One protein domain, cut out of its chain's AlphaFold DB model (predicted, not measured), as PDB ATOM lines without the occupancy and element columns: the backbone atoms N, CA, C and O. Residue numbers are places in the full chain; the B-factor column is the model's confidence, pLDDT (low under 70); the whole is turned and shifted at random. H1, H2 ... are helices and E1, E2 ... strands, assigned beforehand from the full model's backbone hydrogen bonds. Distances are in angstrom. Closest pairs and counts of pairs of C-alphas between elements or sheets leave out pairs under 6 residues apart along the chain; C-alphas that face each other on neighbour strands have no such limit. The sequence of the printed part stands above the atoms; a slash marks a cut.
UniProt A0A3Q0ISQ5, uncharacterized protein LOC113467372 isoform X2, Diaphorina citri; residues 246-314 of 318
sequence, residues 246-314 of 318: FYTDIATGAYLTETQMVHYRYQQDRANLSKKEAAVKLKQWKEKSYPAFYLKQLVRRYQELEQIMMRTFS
ATOM      1  N   PHE A 246       3.534 -66.077 -76.567       82.94
ATOM      2  CA  PHE A 246       2.717 -65.592 -77.670       82.94
ATOM      3  C   PHE A 246       1.599 -66.589 -77.947       82.94
ATOM      4  O   PHE A 246       1.865 -67.747 -78.274       82.94
ATOM      5  N   TYR A 247       0.350 -66.140 -77.839       79.06
ATOM      6  CA  TYR A 247      -0.810 -66.981 -78.110       79.06
ATOM      7  C   TYR A 247      -0.904 -67.277 -79.607       79.06
ATOM      8  O   TYR A 247      -1.054 -66.372 -80.434       79.06
ATOM      9  N   THR A 248      -0.814 -68.559 -79.950       77.00
ATOM     10  CA  THR A 248      -1.095 -69.058 -81.300       77.00
ATOM     11  C   THR A 248      -2.586 -69.263 -81.495       77.00
ATOM     12  O   THR A 248      -3.086 -69.019 -82.591       77.00
ATOM     13  N   ASP A 249      -3.279 -69.645 -80.423       72.88
ATOM     14  CA  ASP A 249      -4.728 -69.730 -80.362       72.88
ATOM     15  C   ASP A 249      -5.232 -69.349 -78.961       72.88
ATOM     16  O   ASP A 249      -5.047 -70.070 -77.977       72.88
ATOM     17  N   ILE A 250      -5.895 -68.193 -78.875       71.12
ATOM     18  CA  ILE A 250      -6.509 -67.699 -77.635       71.12
ATOM     19  C   ILE A 250      -7.668 -68.610 -77.193       71.12
ATOM     20  O   ILE A 250      -7.939 -68.715 -75.995       71.12
ATOM     21  N   ALA A 251      -8.361 -69.269 -78.129       63.84
ATOM     22  CA  ALA A 251      -9.490 -70.151 -77.841       63.84
ATOM     23  C   ALA A 251      -9.045 -71.364 -77.027       63.84
ATOM     24  O   ALA A 251      -9.598 -71.630 -75.968       63.84
ATOM     25  N   THR A 252      -7.997 -72.052 -77.464       65.12
ATOM     26  CA  THR A 252      -7.466 -73.232 -76.764       65.12
ATOM     27  C   THR A 252      -6.455 -72.893 -75.668       65.12
ATOM     28  O   THR A 252      -6.013 -73.782 -74.940       65.12
ATOM     29  N   GLY A 253      -6.080 -71.616 -75.533       68.12
ATOM     30  CA  GLY A 253      -4.994 -71.186 -74.654       68.12
ATOM     31  C   GLY A 253      -3.625 -71.681 -75.127       68.12
ATOM     32  O   GLY A 253      -2.678 -71.686 -74.343       68.12
ATOM     33  N   ALA A 254      -3.512 -72.112 -76.387       77.25
ATOM     34  CA  ALA A 254      -2.257 -72.553 -76.961       77.25
ATOM     35  C   ALA A 254      -1.331 -71.351 -77.158       77.25
ATOM     36  O   ALA A 254      -1.691 -70.327 -77.749       77.25
ATOM     37  N   TYR A 255      -0.112 -71.494 -76.656       82.19
ATOM     38  CA  TYR A 255       0.917 -70.481 -76.770       82.19
ATOM     39  C   TYR A 255       2.253 -71.115 -77.125       82.19
ATOM     40  O   TYR A 255       2.493 -72.301 -76.902       82.19
ATOM     41  N   LEU A 256       3.125 -70.289 -77.683       83.31
ATOM     42  CA  LEU A 256       4.526 -70.602 -77.900       83.31
ATOM     43  C   LEU A 256       5.365 -69.634 -77.074       83.31
ATOM     44  O   LEU A 256       5.069 -68.437 -77.020       83.31
ATOM     45  N   THR A 257       6.419 -70.141 -76.446       85.00
ATOM     46  CA  THR A 257       7.410 -69.285 -75.786       85.00
ATOM     47  C   THR A 257       8.221 -68.517 -76.830       85.00
ATOM     48  O   THR A 257       8.241 -68.869 -78.015       85.00
ATOM     49  N   GLU A 258       8.911 -67.454 -76.420       80.81
ATOM     50  CA  GLU A 258       9.745 -66.650 -77.321       80.81
ATOM     51  C   GLU A 258      10.752 -67.506 -78.109       80.81
ATOM     52  O   GLU A 258      10.851 -67.402 -79.335       80.81
ATOM     53  N   THR A 259      11.430 -68.432 -77.432       78.00
ATOM     54  CA  THR A 259      12.381 -69.380 -78.031       78.00
ATOM     55  C   THR A 259      11.721 -70.314 -79.041       78.00
ATOM     56  O   THR A 259      12.271 -70.542 -80.124       78.00
ATOM     57  N   GLN A 260      10.526 -70.821 -78.737       82.62
ATOM     58  CA  GLN A 260       9.767 -71.674 -79.651       82.62
ATOM     59  C   GLN A 260       9.252 -70.896 -80.866       82.62
ATOM     60  O   GLN A 260       9.310 -71.409 -81.981       82.62
ATOM     61  N   MET A 261       8.822 -69.642 -80.693       78.19
ATOM     62  CA  MET A 261       8.376 -68.780 -81.792       78.19
ATOM     63  C   MET A 261       9.497 -68.439 -82.771       78.19
ATOM     64  O   MET A 261       9.270 -68.432 -83.985       78.19
ATOM     65  N   VAL A 262      10.711 -68.182 -82.269       74.19
ATOM     66  CA  VAL A 262      11.895 -68.012 -83.128       74.19
ATOM     67  C   VAL A 262      12.116 -69.272 -83.962       74.19
ATOM     68  O   VAL A 262      12.367 -69.179 -85.165       74.19
ATOM     69  N   HIS A 263      11.993 -70.450 -83.347       74.69
ATOM     70  CA  HIS A 263      12.225 -71.708 -84.045       74.69
ATOM     71  C   HIS A 263      11.121 -72.042 -85.059       74.69
ATOM     72  O   HIS A 263      11.427 -72.456 -86.176       74.69
ATOM     73  N   TYR A 264       9.861 -71.783 -84.707       72.94
ATOM     74  CA  TYR A 264       8.705 -71.957 -85.581       72.94
ATOM     75  C   TYR A 264       8.806 -71.076 -86.832       72.94
ATOM     76  O   TYR A 264       8.716 -71.580 -87.949       72.94
ATOM     77  N   ARG A 265       9.100 -69.777 -86.671       67.69
ATOM     78  CA  ARG A 265       9.304 -68.865 -87.813       67.69
ATOM     79  C   ARG A 265      10.477 -69.277 -88.691       67.69
ATOM     80  O   ARG A 265      10.375 -69.204 -89.909       67.69
ATOM     81  N   TYR A 266      11.570 -69.731 -88.078       64.44
ATOM     82  CA  TYR A 266      12.729 -70.243 -88.807       64.44
ATOM     83  C   TYR A 266      12.375 -71.461 -89.677       64.44
ATOM     84  O   TYR A 266      12.853 -71.573 -90.803       64.44
ATOM     85  N   GLN A 267      11.520 -72.362 -89.184       67.44
ATOM     86  CA  GLN A 267      11.064 -73.532 -89.943       67.44
ATOM     87  C   GLN A 267      10.028 -73.185 -91.023       67.44
ATOM     88  O   GLN A 267      10.010 -73.828 -92.074       67.44
ATOM     89  N   GLN A 268       9.173 -72.191 -90.773       65.31
ATOM     90  CA  GLN A 268       8.105 -71.784 -91.685       65.31
ATOM     91  C   GLN A 268       8.640 -70.985 -92.888       65.31
ATOM     92  O   GLN A 268       8.229 -71.245 -94.018       65.31
ATOM     93  N   ASP A 269       9.624 -70.104 -92.678       62.25
ATOM     94  CA  ASP A 269      10.300 -69.319 -93.728       62.25
ATOM     95  C   ASP A 269      11.368 -70.148 -94.493       62.25
ATOM     96  O   ASP A 269      12.441 -69.628 -94.805       62.25
ATOM     97  N   ARG A 270      11.112 -71.446 -94.763       54.56
ATOM     98  CA  ARG A 270      12.063 -72.424 -95.349       54.56
ATOM     99  C   ARG A 270      13.147 -71.769 -96.235       54.56
ATOM    100  O   ARG A 270      12.860 -71.309 -97.336       54.56
ATOM    101  N   ALA A 271      14.391 -71.856 -95.745       54.44
ATOM    102  CA  ALA A 271      15.683 -71.821 -96.452       54.44
ATOM    103  C   ALA A 271      16.605 -70.580 -96.377       54.44
ATOM    104  O   ALA A 271      17.787 -70.786 -96.621       54.44
ATOM    105  N   ASN A 272      16.199 -69.362 -95.981       58.31
ATOM    106  CA  ASN A 272      17.086 -68.184 -96.186       58.31
ATOM    107  C   ASN A 272      17.337 -67.235 -94.997       58.31
ATOM    108  O   ASN A 272      17.947 -66.189 -95.197       58.31
ATOM    109  N   LEU A 273      16.911 -67.547 -93.770       64.19
ATOM    110  CA  LEU A 273      17.112 -66.643 -92.622       64.19
ATOM    111  C   LEU A 273      18.023 -67.255 -91.569       64.19
ATOM    112  O   LEU A 273      17.766 -68.349 -91.079       64.19
ATOM    113  N   SER A 274      19.059 -66.529 -91.158       71.62
ATOM    114  CA  SER A 274      19.849 -66.883 -89.980       71.62
ATOM    115  C   SER A 274      19.004 -66.762 -88.700       71.62
ATOM    116  O   SER A 274      18.071 -65.958 -88.619       71.62
ATOM    117  N   LYS A 275      19.356 -67.507 -87.637       69.94
ATOM    118  CA  LYS A 275      18.702 -67.387 -86.310       69.94
ATOM    119  C   LYS A 275      18.631 -65.935 -85.809       69.94
ATOM    120  O   LYS A 275      17.676 -65.562 -85.134       69.94
ATOM    121  N   LYS A 276      19.635 -65.119 -86.146       73.62
ATOM    122  CA  LYS A 276      19.735 -63.714 -85.731       73.62
ATOM    123  C   LYS A 276      18.702 -62.838 -86.447       73.62
ATOM    124  O   LYS A 276      18.060 -62.009 -85.810       73.62
ATOM    125  N   GLU A 277      18.478 -63.064 -87.737       74.81
ATOM    126  CA  GLU A 277      17.458 -62.350 -88.518       74.81
ATOM    127  C   GLU A 277      16.037 -62.782 -88.137       74.81
ATOM    128  O   GLU A 277      15.135 -61.944 -88.077       74.81
ATOM    129  N   ALA A 278      15.839 -64.059 -87.795       71.19
ATOM    130  CA  ALA A 278      14.571 -64.550 -87.256       71.19
ATOM    131  C   ALA A 278      14.198 -63.854 -85.931       71.19
ATOM    132  O   ALA A 278      13.043 -63.468 -85.747       71.19
ATOM    133  N   ALA A 279      15.173 -63.618 -85.045       74.88
ATOM    134  CA  ALA A 279      14.963 -62.876 -83.799       74.88
ATOM    135  C   ALA A 279      14.606 -61.393 -84.041       74.88
ATOM    136  O   ALA A 279      13.709 -60.856 -83.392       74.88
ATOM    137  N   VAL A 280      15.245 -60.732 -85.015       79.88
ATOM    138  CA  VAL A 280      14.915 -59.341 -85.389       79.88
ATOM    139  C   VAL A 280      13.501 -59.244 -85.966       79.88
ATOM    140  O   VAL A 280      12.728 -58.373 -85.564       79.88
ATOM    141  N   LYS A 281      13.127 -60.167 -86.863       76.56
ATOM    142  CA  LYS A 281      11.760 -60.254 -87.395       76.56
ATOM    143  C   LYS A 281      10.733 -60.530 -86.299       76.56
ATOM    144  O   LYS A 281       9.643 -59.961 -86.342       76.56
ATOM    145  N   LEU A 282      11.062 -61.374 -85.318       76.69
ATOM    146  CA  LEU A 282      10.183 -61.623 -84.176       76.69
ATOM    147  C   LEU A 282       9.953 -60.342 -83.369       76.69
ATOM    148  O   LEU A 282       8.807 -60.033 -83.058       76.69
ATOM    149  N   LYS A 283      11.009 -59.566 -83.095       79.56
ATOM    150  CA  LYS A 283      10.896 -58.288 -82.379       79.56
ATOM    151  C   LYS A 283      10.002 -57.288 -83.122       79.56
ATOM    152  O   LYS A 283       9.096 -56.710 -82.530       79.56
ATOM    153  N   GLN A 284      10.186 -57.151 -84.436       80.25
ATOM    154  CA  GLN A 284       9.330 -56.294 -85.266       80.25
ATOM    155  C   GLN A 284       7.873 -56.768 -85.285       80.25
ATOM    156  O   GLN A 284       6.950 -55.958 -85.219       80.25
ATOM    157  N   TRP A 285       7.654 -58.082 -85.362       79.12
ATOM    158  CA  TRP A 285       6.315 -58.652 -85.317       79.12
ATOM    159  C   TRP A 285       5.652 -58.448 -83.951       79.12
ATOM    160  O   TRP A 285       4.482 -58.070 -83.923       79.12
ATOM    161  N   LYS A 286       6.388 -58.618 -82.842       78.81
ATOM    162  CA  LYS A 286       5.922 -58.339 -81.473       78.81
ATOM    163  C   LYS A 286       5.383 -56.914 -81.354       78.81
ATOM    164  O   LYS A 286       4.303 -56.722 -80.814       78.81
ATOM    165  N   GLU A 287       6.109 -55.935 -81.883       77.94
ATOM    166  CA  GLU A 287       5.758 -54.517 -81.744       77.94
ATOM    167  C   GLU A 287       4.643 -54.073 -82.705       77.94
ATOM    168  O   GLU A 287       3.799 -53.264 -82.330       77.94
ATOM    169  N   LYS A 288       4.615 -54.587 -83.944       79.06
ATOM    170  CA  LYS A 288       3.740 -54.040 -85.001       79.06
ATOM    171  C   LYS A 288       2.544 -54.909 -85.366       79.06
ATOM    172  O   LYS A 288       1.527 -54.390 -85.815       79.06
ATOM    173  N   SER A 289       2.666 -56.226 -85.255       79.88
ATOM    174  CA  SER A 289       1.728 -57.156 -85.898       79.88
ATOM    175  C   SER A 289       1.055 -58.110 -84.918       79.88
ATOM    176  O   SER A 289      -0.087 -58.495 -85.149       79.88
ATOM    177  N   TYR A 290       1.724 -58.469 -83.822       79.69
ATOM    178  CA  TYR A 290       1.166 -59.337 -82.792       79.69
ATOM    179  C   TYR A 290      -0.059 -58.727 -82.091       79.69
ATOM    180  O   TYR A 290      -1.052 -59.441 -81.991       79.69
ATOM    181  N   PRO A 291      -0.096 -57.430 -81.713       79.81
ATOM    182  CA  PRO A 291      -1.296 -56.836 -81.116       79.81
ATOM    183  C   PRO A 291      -2.513 -56.906 -82.049       79.81
ATOM    184  O   PRO A 291      -3.610 -57.259 -81.625       79.81
ATOM    185  N   ALA A 292      -2.312 -56.643 -83.346       81.38
ATOM    186  CA  ALA A 292      -3.366 -56.748 -84.354       81.38
ATOM    187  C   ALA A 292      -3.802 -58.205 -84.591       81.38
ATOM    188  O   ALA A 292      -4.985 -58.472 -84.797       81.38
ATOM    189  N   PHE A 293      -2.864 -59.155 -84.557       81.56
ATOM    190  CA  PHE A 293      -3.150 -60.587 -84.653       81.56
ATOM    191  C   PHE A 293      -3.940 -61.091 -83.438       81.56
ATOM    192  O   PHE A 293      -4.941 -61.783 -83.606       81.56
ATOM    193  N   TYR A 294      -3.539 -60.682 -82.235       79.88
ATOM    194  CA  TYR A 294      -4.218 -60.982 -80.979       79.88
ATOM    195  C   TYR A 294      -5.644 -60.415 -80.965       79.88
ATOM    196  O   TYR A 294      -6.600 -61.146 -80.715       79.88
ATOM    197  N   LEU A 295      -5.809 -59.142 -81.344       81.06
ATOM    198  CA  LEU A 295      -7.122 -58.507 -81.450       81.06
ATOM    199  C   LEU A 295      -8.018 -59.211 -82.480       81.06
ATOM    200  O   LEU A 295      -9.193 -59.431 -82.210       81.06
ATOM    201  N   LYS A 296      -7.480 -59.616 -83.639       83.19
ATOM    202  CA  LYS A 296      -8.243 -60.378 -84.642       83.19
ATOM    203  C   LYS A 296      -8.720 -61.728 -84.114       83.19
ATOM    204  O   LYS A 296      -9.856 -62.099 -84.392       83.19
ATOM    205  N   GLN A 297      -7.884 -62.453 -83.371       78.25
ATOM    206  CA  GLN A 297      -8.296 -63.707 -82.736       78.25
ATOM    207  C   GLN A 297      -9.402 -63.479 -81.701       78.25
ATOM    208  O   GLN A 297     -10.370 -64.233 -81.667       78.25
ATOM    209  N   LEU A 298      -9.290 -62.411 -80.906       76.12
ATOM    210  CA  LEU A 298     -10.299 -62.033 -79.921       76.12
ATOM    211  C   LEU A 298     -11.633 -61.697 -80.605       76.12
ATOM    212  O   LEU A 298     -12.649 -62.298 -80.278       76.12
ATOM    213  N   VAL A 299     -11.627 -60.819 -81.613       79.38
ATOM    214  CA  VAL A 299     -12.831 -60.468 -82.389       79.38
ATOM    215  C   VAL A 299     -13.448 -61.701 -83.044       79.38
ATOM    216  O   VAL A 299     -14.652 -61.902 -82.934       79.38
ATOM    217  N   ARG A 300     -12.635 -62.559 -83.671       78.56
ATOM    218  CA  ARG A 300     -13.115 -63.792 -84.306       78.56
ATOM    219  C   ARG A 300     -13.806 -64.716 -83.304       78.56
ATOM    220  O   ARG A 300     -14.890 -65.206 -83.590       78.56
ATOM    221  N   ARG A 301     -13.221 -64.899 -82.117       71.50
ATOM    222  CA  ARG A 301     -13.819 -65.699 -81.041       71.50
ATOM    223  C   ARG A 301     -15.194 -65.160 -80.630       71.50
ATOM    224  O   ARG A 301     -16.117 -65.942 -80.427       71.50
ATOM    225  N   TYR A 302     -15.347 -63.839 -80.533       71.75
ATOM    226  CA  TYR A 302     -16.631 -63.218 -80.185       71.75
ATOM    227  C   TYR A 302     -17.649 -63.223 -81.327       71.75
ATOM    228  O   TYR A 302     -18.837 -63.359 -81.065       71.75
ATOM    229  N   GLN A 303     -17.206 -63.153 -82.580       74.81
ATOM    230  CA  GLN A 303     -18.085 -63.346 -83.735       74.81
ATOM    231  C   GLN A 303     -18.595 -64.787 -83.821       74.81
ATOM    232  O   GLN A 303     -19.757 -65.002 -84.144       74.81
ATOM    233  N   GLU A 304     -17.760 -65.777 -83.497       69.31
ATOM    234  CA  GLU A 304     -18.183 -67.178 -83.392       69.31
ATOM    235  C   GLU A 304     -19.214 -67.351 -82.257       69.31
ATOM    236  O   GLU A 304     -20.245 -67.989 -82.461       69.31
ATOM    237  N   LEU A 305     -19.002 -66.705 -81.102       65.38
ATOM    238  CA  LEU A 305     -19.978 -66.627 -80.000       65.38
ATOM    239  C   LEU A 305     -21.314 -66.003 -80.440       65.38
ATOM    240  O   LEU A 305     -22.374 -66.572 -80.189       65.38
ATOM    241  N   GLU A 306     -21.267 -64.845 -81.100       68.25
ATOM    242  CA  GLU A 306     -22.441 -64.117 -81.586       68.25
ATOM    243  C   GLU A 306     -23.213 -64.925 -82.632       68.25
ATOM    244  O   GLU A 306     -24.428 -65.037 -82.536       68.25
ATOM    245  N   GLN A 307     -22.527 -65.549 -83.591       70.44
ATOM    246  CA  GLN A 307     -23.160 -66.380 -84.616       70.44
ATOM    247  C   GLN A 307     -23.850 -67.610 -84.029       70.44
ATOM    248  O   GLN A 307     -24.922 -67.983 -84.502       70.44
ATOM    249  N   ILE A 308     -23.247 -68.236 -83.018       64.38
ATOM    250  CA  ILE A 308     -23.851 -69.371 -82.319       64.38
ATOM    251  C   ILE A 308     -25.122 -68.913 -81.590       64.38
ATOM    252  O   ILE A 308     -26.164 -69.528 -81.779       64.38
ATOM    253  N   MET A 309     -25.076 -67.796 -80.850       62.41
ATOM    254  CA  MET A 309     -26.273 -67.242 -80.201       62.41
ATOM    255  C   MET A 309     -27.350 -66.859 -81.225       62.41
ATOM    256  O   MET A 309     -28.507 -67.232 -81.073       62.41
ATOM    257  N   MET A 310     -26.980 -66.157 -82.297       64.69
ATOM    258  CA  MET A 310     -27.922 -65.719 -83.326       64.69
ATOM    259  C   MET A 310     -28.582 -66.897 -84.040       64.69
ATOM    260  O   MET A 310     -29.761 -66.801 -84.342       64.69
ATOM    261  N   ARG A 311     -27.886 -68.015 -84.287       61.84
ATOM    262  CA  ARG A 311     -28.509 -69.229 -84.852       61.84
ATOM    263  C   ARG A 311     -29.561 -69.812 -83.914       61.84
ATOM    264  O   ARG A 311     -30.697 -69.970 -84.338       61.84
ATOM    265  N   THR A 312     -29.215 -70.004 -82.645       54.53
ATOM    266  CA  THR A 312     -30.135 -70.523 -81.622       54.53
ATOM    267  C   THR A 312     -31.376 -69.638 -81.431       54.53
ATOM    268  O   THR A 312     -32.445 -70.144 -81.128       54.53
ATOM    269  N   PHE A 313     -31.273 -68.319 -81.642       53.47
ATOM    270  CA  PHE A 313     -32.400 -67.383 -81.487       53.47
ATOM    271  C   PHE A 313     -33.070 -66.934 -82.802       53.47
ATOM    272  O   PHE A 313     -34.021 -66.157 -82.752       53.47
ATOM    273  N   SER A 314     -32.589 -67.362 -83.978       49.09
ATOM    274  CA  SER A 314     -33.161 -66.969 -85.286       49.09
ATOM    275  C   SER A 314     -33.960 -68.068 -85.981       49.09
ATOM    276  O   SER A 314     -34.689 -67.760 -86.924       49.09
TER     277      SER A 314
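This is residues 246 to 314 of the 318 residues of the protein "uncharacterized protein LOC113467372 isoform X2" of Diaphorina citri (UniProt A0A3Q0ISQ5). Two helices, H2 and the long H3, meet at their ends as a wide V, and a small hairpin of two strands, E1 and E2, lies with the helix H1 on the inner side of that V. H1 crosses H2 near its first residues, the hairpin lies beside the first part of H3, and residues 302 to 314 of H3 stick out as a free arm. The printed part has 69 residues, with two named strands and three named helices in the order E1, E2, H1, H2, H3; the two-stranded sheet is antiparallel and the class is mostly helix. The whole is only just loose, close to extended, with a radius of gyration of the C-alphas of 16.0 A, and it spans 53 by 20 by 19 A, the free arm adding to the length.

E1, residues 246 to 249, and E2, residues 254 to 257, form a hairpin of antiparallel neighbour strands, with 156 degrees between their directions. N 246 and O 256 are 2.9 A apart and N 254 and O 249 are 3.0 A apart, both within hydrogen-bond range. H1, residues 258 to 268, follows E2 by a tight link with no residue between them, and the two are near each other. The closest C-alphas of E1 and H1, those of Phe 246 and Glu 258, are 7.1 A apart. H2, residues 275 to 288, touches H1, with the C-alphas of Val 262 and Ala 278 closest at 6.0 A. The lines of H1 and H2 stand about perpendicular, but only just, at 72 degrees. H3, residues 290 to 314, and H2 meet only through their link. The closest C-alphas of E1 and H3, those of Asp 249 and Gln 297, are 7.4 A apart. H1 and H3 are apart, and so are E2 and H3. In H1, H2 and H3 every O i to N i+4 pair is within hydrogen-bond range.

E1 begins at C-alpha 246, at (2.717, -65.592, -77.670), and has four residues, as has E2. H1 has 11 residues and measures 15.3 A from first to last C-alpha. H2 has 14 residues and measures 20.1 A, beginning at C-alpha 275, at (18.702, -67.387, -86.310). H3, the longest helix, has 25 residues and measures 35.3 A, ending at C-alpha 314, at (-33.161, -66.969, -85.286).

The two C-alphas farthest apart, those of Ser 274 and Ser 314, are 53.2 A apart. Without residues 302 to 314, which stand free, the body of 56 residues spans 35 by 21 by 17 A. The printed part has no cut and no long link; the link from H1 to H2, with 6 residues, is short. The mean pLDDT of the printed part is 72.6, and 23 residues are under 70: 251 to 253, 265 to 273, 275, 304 to 306 and 308 to 314.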